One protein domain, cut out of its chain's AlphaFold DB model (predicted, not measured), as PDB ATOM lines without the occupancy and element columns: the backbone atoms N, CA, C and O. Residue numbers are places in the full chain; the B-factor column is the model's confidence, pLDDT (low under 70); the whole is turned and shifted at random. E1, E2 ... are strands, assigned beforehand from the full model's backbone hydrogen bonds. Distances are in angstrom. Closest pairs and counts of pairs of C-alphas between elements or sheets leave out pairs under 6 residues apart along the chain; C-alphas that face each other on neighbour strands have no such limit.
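This is residues 2 to 52 of the 403 residues of the protein "Hypothetical protein" of Meloidogyne enterolobii (UniProt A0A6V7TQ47). A long, narrow antiparallel hairpin of E2 and E3, both strongly bent partway along, makes a rod with the loop of residues 24 to 33 at one end; the short E1 lies beside the first part of E2, at the other end. The printed part has 51 residues, no named helix and three strands, E1, E2, E3: an all-strand meander, each strand the antiparallel neighbour of the one before, in sheet order E1, E2, E3. It is extended, with a radius of gyration of the C-alphas of 16.8 A and spans of 50 by 24 by 12 A.

E1, residues 2 to 5, begins at C-alpha 2 (90.267, 112.207, 140.696) and measures 10.3 A. E2, residues 11 to 23, measures 32.7 A and bends by 64 degrees at residue 18. E3, residues 34 to 48, measures 33.4 A, bends by 74 degrees at residue 42 and ends at C-alpha 48 (81.806, 122.740, 140.334).

E1 and E2 form a hairpin at 134 degrees, with N 3 and O 13 2.9 A apart, within hydrogen-bond range. E2 and E3 form a hairpin at 165 degrees, with N 20 and O 38 2.8 A apart, within that range.

The farthest C-alphas, of Pro 28 and Ile 52, are 50.7 A apart. The printed part has no cut and no long link; pLDDT is under 70 at residues 8, 51 and 52.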
ATOM      1  N   GLY A   2      91.311 111.332 141.237       88.81
ATOM      2  CA  GLY A   2      90.267 112.207 140.696       88.81
ATOM      3  C   GLY A   2      88.958 111.433 140.578       88.81
ATOM      4  O   GLY A   2      88.978 110.288 140.137       88.81
ATOM      5  N   THR A   3      87.848 112.037 140.990       87.44
ATOM      6  CA  THR A   3      86.493 111.487 140.825       87.44
ATOM      7  C   THR A   3      85.582 112.558 140.234       87.44
ATOM      8  O   THR A   3      85.843 113.750 140.397       87.44
ATOM      9  N   SER A   4      84.532 112.149 139.531       86.62
ATOM     10  CA  SER A   4      83.497 113.044 139.014       86.62
ATOM     11  C   SER A   4      82.144 112.524 139.472       86.62
ATOM     12  O   SER A   4      81.887 111.326 139.368       86.62
ATOM     13  N   HIS A   5      81.305 113.416 139.982       82.00
ATOM     14  CA  HIS A   5      79.963 113.120 140.477       82.00
ATOM     15  C   HIS A   5      78.995 113.950 139.644       82.00
ATOM     16  O   HIS A   5      79.139 115.166 139.580       82.00
ATOM     17  N   GLU A   6      78.044 113.315 138.962       79.75
ATOM     18  CA  GLU A   6      77.154 114.011 138.012       79.75
ATOM     19  C   GLU A   6      75.867 114.551 138.655       79.75
ATOM     20  O   GLU A   6      75.163 115.365 138.056       79.75
ATOM     21  N   LYS A   7      75.522 114.074 139.857       71.50
ATOM     22  CA  LYS A   7      74.257 114.358 140.550       71.50
ATOM     23  C   LYS A   7      74.520 114.609 142.040       71.50
ATOM     24  O   LYS A   7      75.416 113.986 142.596       71.50
ATOM     25  N   PRO A   8      73.750 115.491 142.710       63.22
ATOM     26  CA  PRO A   8      72.748 116.406 142.149       63.22
ATOM     27  C   PRO A   8      73.359 117.612 141.407       63.22
ATOM     28  O   PRO A   8      72.631 118.342 140.742       63.22
ATOM     29  N   LEU A   9      74.673 117.818 141.519       71.81
ATOM     30  CA  LEU A   9      75.453 118.821 140.797       71.81
ATOM     31  C   LEU A   9      76.666 118.131 140.176       71.81
ATOM     32  O   LEU A   9      77.242 117.249 140.810       71.81
ATOM     33  N   GLN A  10      77.074 118.565 138.983       82.31
ATOM     34  CA  GLN A  10      78.303 118.083 138.364       82.31
ATOM     35  C   GLN A  10      79.514 118.675 139.103       82.31
ATOM     36  O   GLN A  10      79.842 119.852 138.934       82.31
ATOM     37  N   VAL A  11      80.157 117.858 139.939       84.88
ATOM     38  CA  VAL A  11      81.339 118.226 140.725       84.88
ATOM     39  C   VAL A  11      82.482 117.249 140.461       84.88
ATOM     40  O   VAL A  11      82.340 116.034 140.589       84.88
ATOM     41  N   GLN A  12      83.639 117.794 140.100       88.94
ATOM     42  CA  GLN A  12      84.888 117.058 139.974       88.94
ATOM     43  C   GLN A  12      85.690 117.234 141.262       88.94
ATOM     44  O   GLN A  12      85.912 118.351 141.722       88.94
ATOM     45  N   VAL A  13      86.131 116.133 141.855       89.25
ATOM     46  CA  VAL A  13      86.814 116.117 143.150       89.25
ATOM     47  C   VAL A  13      88.221 115.574 142.952       89.25
ATOM     48  O   VAL A  13      88.406 114.439 142.501       89.25
ATOM     49  N   GLN A  14      89.215 116.394 143.279       91.50
ATOM     50  CA  GLN A  14      90.627 116.047 143.209       91.50
ATOM     51  C   GLN A  14      91.172 115.858 144.623       91.50
ATOM     52  O   GLN A  14      91.310 116.810 145.390       91.50
ATOM     53  N   THR A  15      91.503 114.614 144.950       93.06
ATOM     54  CA  THR A  15      91.999 114.211 146.268       93.06
ATOM     55  C   THR A  15      93.478 113.867 146.175       93.06
ATOM     56  O   THR A  15      93.877 112.946 145.452       93.06
ATOM     57  N   GLU A  16      94.309 114.594 146.913       94.75
ATOM     58  CA  GLU A  16      95.701 114.239 147.148       94.75
ATOM     59  C   GLU A  16      95.756 113.095 148.163       94.75
ATOM     60  O   GLU A  16      95.179 113.167 149.252       94.75
ATOM     61  N   CYS A  17      96.456 112.024 147.807       95.19
ATOM     62  CA  CYS A  17      96.566 110.839 148.637       95.19
ATOM     63  C   CYS A  17      97.911 110.146 148.429       95.19
ATOM     64  O   CYS A  17      98.423 110.095 147.308       95.19
ATOM     65  N   ARG A  18      98.440 109.534 149.488       96.19
ATOM     66  CA  ARG A  18      99.546 108.582 149.393       96.19
ATOM     67  C   ARG A  18      98.963 107.173 149.356       96.19
ATOM     68  O   ARG A  18      98.258 106.771 150.276       96.19
ATOM     69  N   LEU A  19      99.237 106.445 148.278       96.56
ATOM     70  CA  LEU A  19      98.758 105.083 148.066       96.56
ATOM     71  C   LEU A  19      99.926 104.105 148.206       96.56
ATOM     72  O   LEU A  19     100.923 104.211 147.493       96.56
ATOM     73  N   PHE A  20      99.791 103.150 149.118       97.88
ATOM     74  CA  PHE A  20     100.688 102.014 149.267       97.88
ATOM     75  C   PHE A  20     100.001 100.770 148.715       97.88
ATOM     76  O   PHE A  20      98.848 100.499 149.051       97.88
ATOM     77  N   ILE A  21     100.716  99.992 147.905       97.69
ATOM     78  CA  ILE A  21     100.236  98.719 147.365       97.69
ATOM     79  C   ILE A  21     101.317  97.669 147.597       97.69
ATOM     80  O   ILE A  21     102.474  97.861 147.223       97.69
ATOM     81  N   ARG A  22     100.932  96.543 148.193       97.25
ATOM     82  CA  ARG A  22     101.748  95.334 148.279       97.25
ATOM     83  C   ARG A  22     101.142  94.299 147.342       97.25
ATOM     84  O   ARG A  22     100.024  93.826 147.551       97.25
ATOM     85  N   PHE A  23     101.893  93.939 146.310       97.62
ATOM     86  CA  PHE A  23     101.507  92.871 145.399       97.62
ATOM     87  C   PHE A  23     101.788  91.498 146.024       97.62
ATOM     88  O   PHE A  23     102.726  91.323 146.806       97.62
ATOM     89  N   ALA A  24     100.956  90.517 145.689       96.31
ATOM     90  CA  ALA A  24     101.277  89.110 145.862       96.31
ATOM     91  C   ALA A  24     102.468  88.728 144.954       96.31
ATOM     92  O   ALA A  24     102.708  89.412 143.952       96.31
ATOM     93  N   PRO A  25     103.200  87.638 145.261       96.00
ATOM     94  CA  PRO A  25     104.163  87.065 144.325       96.00
ATOM     95  C   PRO A  25     103.521  86.836 142.953       96.00
ATOM     96  O   PRO A  25     102.347  86.465 142.874       96.00
ATOM     97  N   PHE A  26     104.288  87.059 141.886       96.56
ATOM     98  CA  PHE A  26     103.814  86.857 140.520       96.56
ATOM     99  C   PHE A  26     103.307  85.423 140.327       96.56
ATOM    100  O   PHE A  26     104.014  84.463 140.637       96.56
ATOM    101  N   ASN A  27     102.099  85.283 139.784       95.31
ATOM    102  CA  ASN A  27     101.521  83.997 139.426       95.31
ATOM    103  C   ASN A  27     101.314  83.948 137.900       95.31
ATOM    104  O   ASN A  27     100.510  84.730 137.393       95.31
ATOM    105  N   PRO A  28     101.963  83.029 137.157       95.38
ATOM    106  CA  PRO A  28     101.828  82.945 135.701       95.38
ATOM    107  C   PRO A  28     100.385  82.836 135.184       95.38
ATOM    108  O   PRO A  28     100.099  83.302 134.088       95.38
ATOM    109  N   ALA A  29      99.464  82.260 135.966       95.69
ATOM    110  CA  ALA A  29      98.065  82.092 135.568       95.69
ATOM    111  C   ALA A  29      97.196  83.349 135.774       95.69
ATOM    112  O   ALA A  29      96.073  83.400 135.275       95.69
ATOM    113  N   CYS A  30      97.650  84.338 136.554       90.81
ATOM    114  CA  CYS A  30      96.824  85.501 136.904       90.81
ATOM    115  C   CYS A  30      97.585  86.808 137.197       90.81
ATOM    116  O   CYS A  30      96.997  87.746 137.740       90.81
ATOM    117  N   GLY A  31      98.863  86.877 136.823       94.62
ATOM    118  CA  GLY A  31      99.717  88.058 136.915       94.62
ATOM    119  C   GLY A  31     100.078  88.469 138.344       94.62
ATOM    120  O   GLY A  31     100.135  87.657 139.272       94.62
ATOM    121  N   TYR A  32     100.334  89.766 138.514       96.25
ATOM    122  CA  TYR A  32     100.414  90.398 139.827       96.25
ATOM    123  C   TYR A  32      99.006  90.701 140.340       96.25
ATOM    124  O   TYR A  32      98.205  91.330 139.651       96.25
ATOM    125  N   ARG A  33      98.719  90.315 141.585       96.00
ATOM    126  CA  ARG A  33      97.486  90.690 142.290       96.00
ATOM    127  C   ARG A  33      97.807  91.601 143.461       96.00
ATOM    128  O   ARG A  33      98.828  91.414 144.119       96.00
ATOM    129  N   ILE A  34      96.934  92.559 143.754       97.06
ATOM    130  CA  ILE A  34      97.025  93.347 144.988       97.06
ATOM    131  C   ILE A  34      96.705  92.415 146.161       97.06
ATOM    132  O   ILE A  34      95.633  91.818 146.202       97.06
ATOM    133  N   ARG A  35      97.649  92.268 147.095       95.62
ATOM    134  CA  ARG A  35      97.462  91.511 148.344       95.62
ATOM    135  C   ARG A  35      96.948  92.413 149.460       95.62
ATOM    136  O   ARG A  35      96.168  91.979 150.297       95.62
ATOM    137  N   GLU A  36      97.433  93.644 149.485       96.38
ATOM    138  CA  GLU A  36      97.157  94.632 150.519       96.38
ATOM    139  C   GLU A  36      97.345  96.019 149.909       96.38
ATOM    140  O   GLU A  36      98.249  96.240 149.097       96.38
ATOM    141  N   TRP A  37      96.483  96.948 150.297       97.62
ATOM    142  CA  TRP A  37      96.566  98.345 149.905       97.62
ATOM    143  C   TRP A  37      96.232  99.220 151.110       97.62
ATOM    144  O   TRP A  37      95.458  98.826 151.981       97.62
ATOM    145  N   SER A  38      96.836 100.402 151.168       95.94
ATOM    146  CA  SER A  38      96.567 101.405 152.194       95.94
ATOM    147  C   SER A  38      96.593 102.784 151.553       95.94
ATOM    148  O   SER A  38      97.496 103.084 150.768       95.94
ATOM    149  N   ILE A  39      95.592 103.610 151.857       95.19
ATOM    150  CA  ILE A  39      95.454 104.963 151.321       95.19
ATOM    151  C   ILE A  39      95.422 105.983 152.465       95.19
ATOM    152  O   ILE A  39      94.600 105.911 153.373       95.19
ATOM    153  N   GLU A  40      96.329 106.951 152.405       94.75
ATOM    154  CA  GLU A  40      96.423 108.092 153.316       94.75
ATOM    155  C   GLU A  40      95.896 109.321 152.561       94.75
ATOM    156  O   GLU A  40      96.529 109.788 151.611       94.75
ATOM    157  N   LEU A  41      94.712 109.817 152.933       92.56
ATOM    158  CA  LEU A  41      94.099 111.010 152.334       92.56
ATOM    159  C   LEU A  41      94.691 112.273 152.973       92.56
ATOM    160  O   LEU A  41      94.790 112.346 154.196       92.56
ATOM    161  N   ARG A  42      95.068 113.266 152.158       91.69
ATOM    162  CA  ARG A  42      95.763 114.482 152.622       91.69
ATOM    163  C   ARG A  42      94.957 115.751 152.414       91.69
ATOM    164  O   ARG A  42      94.622 116.439 153.372       91.69
ATOM    165  N   SER A  43      94.659 116.060 151.158       90.00
ATOM    166  CA  SER A  43      93.956 117.275 150.759       90.00
ATOM    167  C   SER A  43      92.901 116.950 149.703       90.00
ATOM    168  O   SER A  43      92.983 115.936 149.009       90.00
ATOM    169  N   CYS A  44      91.865 117.779 149.617       89.38
ATOM    170  CA  CYS A  44      90.746 117.603 148.699       89.38
ATOM    171  C   CYS A  44      90.328 118.965 148.148       89.38
ATOM    172  O   CYS A  44      90.137 119.906 148.919       89.38
ATOM    173  N   GLN A  45      90.149 119.046 146.833       89.06
ATOM    174  CA  GLN A  45      89.624 120.212 146.128       89.06
ATOM    175  C   GLN A  45      88.391 119.794 145.318       89.06
ATOM    176  O   GLN A  45      88.401 118.751 144.667       89.06
ATOM    177  N   GLU A  46      87.330 120.596 145.383       86.88
ATOM    178  CA  GLU A  46      86.068 120.366 144.675       86.88
ATOM    179  C   GLU A  46      85.881 121.453 143.606       86.88
ATOM    180  O   GLU A  46      85.936 122.647 143.908       86.88
ATOM    181  N   PHE A  47      85.642 121.043 142.363       85.81
ATOM    182  CA  PHE A  47      85.448 121.907 141.203       85.81
ATOM    183  C   PHE A  47      84.027 121.720 140.668       85.81
ATOM    184  O   PHE A  47      83.664 120.639 140.206       85.81
ATOM    185  N   TYR A  48      83.215 122.772 140.733       84.88
ATOM    186  CA  TYR A  48      81.806 122.740 140.334       84.88
ATOM    187  C   TYR A  48      81.641 123.234 138.897       84.88
ATOM    188  O   TYR A  48      82.098 124.332 138.557       84.88
ATOM    189  N   ALA A  49      80.950 122.461 138.054       77.38
ATOM    190  CA  ALA A  49      80.614 122.903 136.706       77.38
ATOM    191  C   ALA A  49      79.795 124.206 136.754       77.38
ATOM    192  O   ALA A  49      78.905 124.380 137.589       77.38
ATOM    193  N   ASN A  50      80.106 125.140 135.851       70.62
ATOM    194  CA  ASN A  50      79.462 126.455 135.731       70.62
ATOM    195  C   ASN A  50      79.570 127.371 136.972       70.62
ATOM    196  O   ASN A  50      78.871 128.379 137.040       70.62
ATOM    197  N   GLY A  51      80.421 127.050 137.957       63.56
ATOM    198  CA  GLY A  51      80.618 127.878 139.157       63.56
ATOM    199  C   GLY A  51      79.413 127.941 140.105       63.56
ATOM    200  O   GLY A  51      79.424 128.730 141.050       63.56
ATOM    201  N   ILE A  52      78.386 127.112 139.884       64.69
ATOM    202  CA  ILE A  52      77.208 127.021 140.752       64.69
ATOM    203  C   ILE A  52      77.604 126.239 142.006       64.69
ATOM    204  O   ILE A  52      77.470 125.016 142.066       64.69
TER     205      ILE A  52